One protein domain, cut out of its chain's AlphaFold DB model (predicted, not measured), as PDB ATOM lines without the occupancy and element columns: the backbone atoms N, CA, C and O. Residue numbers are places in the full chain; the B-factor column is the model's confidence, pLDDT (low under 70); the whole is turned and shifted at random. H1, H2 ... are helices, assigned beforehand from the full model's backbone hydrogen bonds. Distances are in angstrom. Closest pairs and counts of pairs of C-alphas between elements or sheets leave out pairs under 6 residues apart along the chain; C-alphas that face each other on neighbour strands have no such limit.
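What this domain is: This is residues 66 to 118 of the 118 residues of the protein "Glyco_hydro_19_cat domain-containing protein" of Roseomonas sp. PeD5 (UniProt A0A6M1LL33). One long helix, H3, reaches past a small body in which the short helices H1 and H2 meet at a corner, H2 packs on H3, and a long loop, residues 84 to 97, leads from H2 to H3. Residues 107 to 115, of which 107 to 112 belong to H3, stick out. The 53 printed residues hold H1, H2 and H3 in that order, with no named strand: class all helix. The whole is only just compact, close to loose, with a radius of gyration of the C-alphas of 11.7 A, and elongated, 32 by 21 by 13 A.

Where its parts are: H1 is residues 67 to 70, 4.8 A long, with C-alpha 67 at (44.349, 34.174, 147.976). H2 is residues 75 to 83, 11.9 A. H3 is residues 98 to 112, 21.1 A, with C-alpha 112 at (53.692, 20.164, 145.951).

How they stand to each other: H1 and H2 touch only at the corner by their tight link, closest at the C-alphas of His 69 and Val 78, 5.9 A. H2 and H3 touch, closest at the C-alphas of Ser 75 and Gln 102, 6.2 A; they run opposite ways at a steep tilt of 60 degrees. H1 and H3 are apart. Every O i to N i+4 pair is within hydrogen-bond range in H2 and H3; H1 is too short for one.

The domain as a whole: The C-alphas of Gly 93 and Arg 118, the two farthest apart, are 34.4 A apart. The printed part has no cut. The link H2 to H3 is long. Residues 114 to 118 have pLDDT under 70.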
ATOM      1  N   LEU A  66      45.129  37.979 149.603       97.94
ATOM      2  CA  LEU A  66      46.083  37.558 148.573       97.94
ATOM      3  C   LEU A  66      45.762  36.193 147.951       97.94
ATOM      4  O   LEU A  66      46.271  35.906 146.868       97.94
ATOM      5  N   ASN A  67      44.885  35.399 148.577       96.81
ATOM      6  CA  ASN A  67      44.349  34.174 147.976       96.81
ATOM      7  C   ASN A  67      43.677  34.455 146.628       96.81
ATOM      8  O   ASN A  67      43.951  33.736 145.683       96.81
ATOM      9  N   GLU A  68      42.920  35.549 146.473       96.44
ATOM     10  CA  GLU A  68      42.255  35.857 145.192       96.44
ATOM     11  C   GLU A  68      43.228  35.985 144.017       96.44
ATOM     12  O   GLU A  68      42.871  35.738 142.869       96.44
ATOM     13  N   HIS A  69      44.463  36.409 144.282       97.12
ATOM     14  CA  HIS A  69      45.496  36.499 143.257       97.12
ATOM     15  C   HIS A  69      46.269  35.190 143.121       97.12
ATOM     16  O   HIS A  69      46.600  34.804 142.005       97.12
ATOM     17  N   ALA A  70      46.544  34.510 144.234       95.62
ATOM     18  CA  ALA A  70      47.247  33.234 144.229       95.62
ATOM     19  C   ALA A  70      46.431  32.114 143.561       95.62
ATOM     20  O   ALA A  70      46.995  31.352 142.785       95.62
ATOM     21  N   ASP A  71      45.116  32.066 143.783       94.50
ATOM     22  CA  ASP A  71      44.201  31.082 143.186       94.50
ATOM     23  C   ASP A  71      44.083  31.255 141.660       94.50
ATOM     24  O   ASP A  71      43.787  30.307 140.938       94.50
ATOM     25  N   LEU A  72      44.349  32.464 141.156       95.25
ATOM     26  CA  LEU A  72      44.448  32.774 139.723       95.25
ATOM     27  C   LEU A  72      45.867  32.602 139.166       95.25
ATOM     28  O   LEU A  72      46.133  32.987 138.028       95.25
ATOM     29  N   ASP A  73      46.784  32.092 139.982       93.62
ATOM     30  CA  ASP A  73      48.204  31.967 139.681       93.62
ATOM     31  C   ASP A  73      48.905  33.293 139.294       93.62
ATOM     32  O   ASP A  73      49.892  33.356 138.555       93.62
ATOM     33  N   ASP A  74      48.405  34.414 139.820       96.50
ATOM     34  CA  ASP A  74      48.886  35.757 139.499       96.50
ATOM     35  C   ASP A  74      50.000  36.193 140.468       96.50
ATOM     36  O   ASP A  74      49.850  37.078 141.322       96.50
ATOM     37  N   SER A  75      51.172  35.569 140.313       96.50
ATOM     38  CA  SER A  75      52.373  35.889 141.103       96.50
ATOM     39  C   SER A  75      52.793  37.364 140.999       96.50
ATOM     40  O   SER A  75      53.438  37.893 141.913       96.50
ATOM     41  N   LEU A  76      52.429  38.057 139.912       97.62
ATOM     42  CA  LEU A  76      52.674  39.489 139.761       97.62
ATOM     43  C   LEU A  76      51.816  40.292 140.739       97.62
ATOM     44  O   LEU A  76      52.372  41.094 141.493       97.62
ATOM     45  N   LYS A  77      50.498  40.074 140.773       98.25
ATOM     46  CA  LYS A  77      49.602  40.794 141.689       98.25
ATOM     47  C   LYS A  77      49.896  40.487 143.152       98.25
ATOM     48  O   LYS A  77      49.958  41.422 143.952       98.25
ATOM     49  N   VAL A  78      50.191  39.229 143.491       98.19
ATOM     50  CA  VAL A  78      50.667  38.865 144.840       98.19
ATOM     51  C   VAL A  78      51.929  39.665 145.192       98.19
ATOM     52  O   VAL A  78      52.014  40.290 146.252       98.19
ATOM     53  N   SER A  79      52.900  39.726 144.276       98.00
ATOM     54  CA  SER A  79      54.149  40.466 144.492       98.00
ATOM     55  C   SER A  79      53.940  41.981 144.602       98.00
ATOM     56  O   SER A  79      54.623  42.633 145.397       98.00
ATOM     57  N   GLN A  80      53.004  42.555 143.839       98.19
ATOM     58  CA  GLN A  80      52.623  43.968 143.936       98.19
ATOM     59  C   GLN A  80      52.037  44.279 145.309       98.19
ATOM     60  O   GLN A  80      52.518  45.197 145.974       98.19
ATOM     61  N   ALA A  81      51.087  43.472 145.779       97.56
ATOM     62  CA  ALA A  81      50.456  43.675 147.076       97.56
ATOM     63  C   ALA A  81      51.458  43.620 148.245       97.56
ATOM     64  O   ALA A  81      51.361  44.401 149.196       97.56
ATOM     65  N   ILE A  82      52.442  42.718 148.171       97.44
ATOM     66  CA  ILE A  82      53.454  42.541 149.221       97.44
ATOM     67  C   ILE A  82      54.511  43.649 149.184       97.44
ATOM     68  O   ILE A  82      54.830  44.227 150.218       97.44
ATOM     69  N   ASN A  83      55.095  43.936 148.018       97.62
ATOM     70  CA  ASN A  83      56.271  44.807 147.941       97.62
ATOM     71  C   ASN A  83      55.941  46.280 147.671       97.62
ATOM     72  O   ASN A  83      56.659  47.155 148.149       97.62
ATOM     73  N   LEU A  84      54.881  46.548 146.911       96.62
ATOM     74  CA  LEU A  84      54.447  47.904 146.564       96.62
ATOM     75  C   LEU A  84      53.241  48.356 147.403       96.62
ATOM     76  O   LEU A  84      52.951  49.547 147.481       96.62
ATOM     77  N   GLY A  85      52.577  47.406 148.066       95.06
ATOM     78  CA  GLY A  85      51.386  47.613 148.879       95.06
ATOM     79  C   GLY A  85      50.096  47.245 148.135       95.06
ATOM     80  O   GLY A  85      50.059  47.255 146.902       95.06
ATOM     81  N   PRO A  86      49.005  46.954 148.865       93.44
ATOM     82  CA  PRO A  86      47.748  46.453 148.292       93.44
ATOM     83  C   PRO A  86      47.106  47.419 147.286       93.44
ATOM     84  O   PRO A  86      46.482  46.989 146.326       93.44
ATOM     85  N   ASN A  87      47.316  48.729 147.447       94.56
ATOM     86  CA  ASN A  87      46.760  49.739 146.541       94.56
ATOM     87  C   ASN A  87      47.487  49.808 145.184       94.56
ATOM     88  O   ASN A  87      47.040  50.524 144.292       94.56
ATOM     89  N   ALA A  88      48.625  49.122 145.030       95.12
ATOM     90  CA  ALA A  88      49.396  49.092 143.788       95.12
ATOM     91  C   ALA A  88      49.034  47.903 142.879       95.12
ATOM     92  O   ALA A  88      49.541  47.820 141.757       95.12
ATOM     93  N   VAL A  89      48.194  46.979 143.359       96.88
ATOM     94  CA  VAL A  89      47.771  45.785 142.620       96.88
ATOM     95  C   VAL A  89      47.074  46.176 141.317       96.88
ATOM     96  O   VAL A  89      46.215  47.053 141.294       96.88
ATOM     97  N   GLY A  90      47.460  45.534 140.211       95.56
ATOM     98  CA  GLY A  90      46.930  45.819 138.872       95.56
ATOM     99  C   GLY A  90      47.503  47.085 138.225       95.56
ATOM    100  O   GLY A  90      47.229  47.364 137.059       95.56
ATOM    101  N   GLY A  91      48.333  47.842 138.948       96.31
ATOM    102  CA  GLY A  91      49.073  48.971 138.403       96.31
ATOM    103  C   GLY A  91      50.268  48.544 137.543       96.31
ATOM    104  O   GLY A  91      50.626  47.371 137.447       96.31
ATOM    105  N   LYS A  92      50.951  49.533 136.953       95.56
ATOM    106  CA  LYS A  92      52.168  49.323 136.139       95.56
ATOM    107  C   LYS A  92      53.445  49.116 136.969       95.56
ATOM    108  O   LYS A  92      54.517  48.917 136.402       95.56
ATOM    109  N   GLY A  93      53.362  49.225 138.296       95.44
ATOM    110  CA  GLY A  93      54.516  49.118 139.187       95.44
ATOM    111  C   GLY A  93      55.118  47.714 139.160       95.44
ATOM    112  O   GLY A  93      54.399  46.730 139.332       95.44
ATOM    113  N   LYS A  94      56.438  47.624 138.963       96.31
ATOM    114  CA  LYS A  94      57.177  46.358 138.994       96.31
ATOM    115  C   LYS A  94      57.705  46.096 140.410       96.31
ATOM    116  O   LYS A  94      58.524  46.883 140.882       96.31
ATOM    117  N   PRO A  95      57.285  45.009 141.078       97.56
ATOM    118  CA  PRO A  95      57.810  44.638 142.388       97.56
ATOM    119  C   PRO A  95      59.304  44.314 142.344       97.56
ATOM    120  O   PRO A  95      59.804  43.726 141.376       97.56
ATOM    121  N   ASN A  96      60.003  44.609 143.435       97.88
ATOM    122  CA  ASN A  96      61.388  44.192 143.613       97.88
ATOM    123  C   ASN A  96      61.488  42.660 143.622       97.88
ATOM    124  O   ASN A  96      60.702  41.966 144.278       97.88
ATOM    125  N   HIS A  97      62.502  42.149 142.917       97.06
ATOM    126  CA  HIS A  97      62.810  40.718 142.798       97.06
ATOM    127  C   HIS A  97      61.688  39.865 142.178       97.06
ATOM    128  O   HIS A  97      61.635  38.669 142.427       97.06
ATOM    129  N   LEU A  98      60.803  40.447 141.352       97.62
ATOM    130  CA  LEU A  98      59.675  39.719 140.747       97.62
ATOM    131  C   LEU A  98      60.083  38.396 140.075       97.62
ATOM    132  O   LEU A  98      59.421  37.390 140.290       97.62
ATOM    133  N   LYS A  99      61.180  38.392 139.305       97.94
ATOM    134  CA  LYS A  99      61.659  37.186 138.615       97.94
ATOM    135  C   LYS A  99      61.982  36.052 139.601       97.94
ATOM    136  O   LYS A  99      61.453  34.963 139.444       97.94
ATOM    137  N   ASP A 100      62.760  36.339 140.646       98.06
ATOM    138  CA  ASP A 100      63.104  35.367 141.701       98.06
ATOM    139  C   ASP A 100      61.855  34.855 142.438       98.06
ATOM    140  O   ASP A 100      61.750  33.670 142.739       98.06
ATOM    141  N   ARG A 101      60.870  35.730 142.685       97.38
ATOM    142  CA  ARG A 101      59.591  35.330 143.295       97.38
ATOM    143  C   ARG A 101      58.835  34.340 142.409       97.38
ATOM    144  O   ARG A 101      58.351  33.343 142.922       97.38
ATOM    145  N   GLN A 102      58.751  34.608 141.105       97.31
ATOM    146  CA  GLN A 102      58.090  33.717 140.148       97.31
ATOM    147  C   GLN A 102      58.817  32.374 140.044       97.31
ATOM    148  O   GLN A 102      58.174  31.338 140.133       97.31
ATOM    149  N   GLU A 103      60.147  32.381 139.938       97.50
ATOM    150  CA  GLU A 103      60.954  31.153 139.874       97.50
ATOM    151  C   GLU A 103      60.752  30.270 141.115       97.50
ATOM    152  O   GLU A 103      60.519  29.070 140.984       97.50
ATOM    153  N   LYS A 104      60.742  30.862 142.315       95.44
ATOM    154  CA  LYS A 104      60.469  30.130 143.563       95.44
ATOM    155  C   LYS A 104      59.035  29.624 143.665       95.44
ATOM    156  O   LYS A 104      58.813  28.560 144.236       95.44
ATOM    157  N   THR A 105      58.062  30.368 143.138       94.31
ATOM    158  CA  THR A 105      56.676  29.891 143.063       94.31
ATOM    159  C   THR A 105      56.584  28.649 142.176       94.31
ATOM    160  O   THR A 105      55.972  27.667 142.585       94.31
ATOM    161  N   GLU A 106      57.228  28.652 141.008       94.06
ATOM    162  CA  GLU A 106      57.252  27.479 140.124       94.06
ATOM    163  C   GLU A 106      57.967  26.282 140.762       94.06
ATOM    164  O   GLU A 106      57.470  25.159 140.697       94.06
ATOM    165  N   GLU A 107      59.089  26.510 141.452       94.44
ATOM    166  CA  GLU A 107      59.781  25.463 142.213       94.44
ATOM    167  C   GLU A 107      58.871  24.855 143.294       94.44
ATOM    168  O   GLU A 107      58.759  23.633 143.409       94.44
ATOM    169  N   ALA A 108      58.161  25.693 144.053       92.19
ATOM    170  CA  ALA A 108      57.241  25.240 145.092       92.19
ATOM    171  C   ALA A 108      56.076  24.412 144.519       92.19
ATOM    172  O   ALA A 108      55.743  23.358 145.068       92.19
ATOM    173  N   LYS A 109      55.489  24.837 143.392       90.25
ATOM    174  CA  LYS A 109      54.450  24.068 142.685       90.25
ATOM    175  C   LYS A 109      54.968  22.718 142.199       90.25
ATOM    176  O   LYS A 109      54.271  21.718 142.335       90.25
ATOM    177  N   ALA A 110      56.196  22.662 141.683       91.62
ATOM    178  CA  ALA A 110      56.800  21.411 141.233       91.62
ATOM    179  C   ALA A 110      56.984  20.400 142.382       91.62
ATOM    180  O   ALA A 110      56.858  19.196 142.164       91.62
ATOM    181  N   ILE A 111      57.240  20.878 143.606       91.25
ATOM    182  CA  ILE A 111      57.360  20.036 144.806       91.25
ATOM    183  C   ILE A 111      55.988  19.559 145.296       91.25
ATOM    184  O   ILE A 111      55.827  18.390 145.650       91.25
ATOM    185  N   TRP A 112      55.004  20.458 145.362       83.25
ATOM    186  CA  TRP A 112      53.692  20.164 145.951       83.25
ATOM    187  C   TRP A 112      52.659  19.600 144.965       83.25
ATOM    188  O   TRP A 112      51.598  19.153 145.408       83.25
ATOM    189  N   GLY A 113      52.992  19.544 143.674       75.31
ATOM    190  CA  GLY A 113      52.150  19.007 142.609       75.31
ATOM    191  C   GLY A 113      51.031  19.957 142.180       75.31
ATOM    192  O   GLY A 113      50.867  21.047 142.725       75.31
ATOM    193  N   ASP A 114      50.248  19.531 141.188       65.31
ATOM    194  CA  ASP A 114      49.103  20.292 140.688       65.31
ATOM    195  C   ASP A 114      47.880  20.075 141.601       65.31
ATOM    196  O   ASP A 114      47.362  18.961 141.723       65.31
ATOM    197  N   TRP A 115      47.441  21.133 142.289       64.38
ATOM    198  CA  TRP A 115      46.254  21.108 143.154       64.38
ATOM    199  C   TRP A 115      44.957  21.321 142.365       64.38
ATOM    200  O   TRP A 115      43.882  21.142 142.927       64.38
ATOM    201  N   ALA A 116      45.030  21.622 141.062       56.09
ATOM    202  CA  ALA A 116      43.859  21.827 140.207       56.09
ATOM    203  C   ALA A 116      43.018  20.550 139.957       56.09
ATOM    204  O   ALA A 116      42.035  20.593 139.219       56.09
ATOM    205  N   LEU A 117      43.387  19.409 140.557       46.38
ATOM    206  CA  LEU A 117      42.743  18.103 140.376       46.38
ATOM    207  C   LEU A 117      42.222  17.462 141.680       46.38
ATOM    208  O   LEU A 117      41.975  16.254 141.695       46.38
ATOM    209  N   ARG A 118      42.060  18.220 142.773       49.31
ATOM    210  CA  ARG A 118      41.433  17.722 144.013       49.31
ATOM    211  C   ARG A 118      40.202  18.514 144.412       49.31
ATOM    212  O   ARG A 118      40.260  19.757 144.333       49.31
TER     213      ARG A 118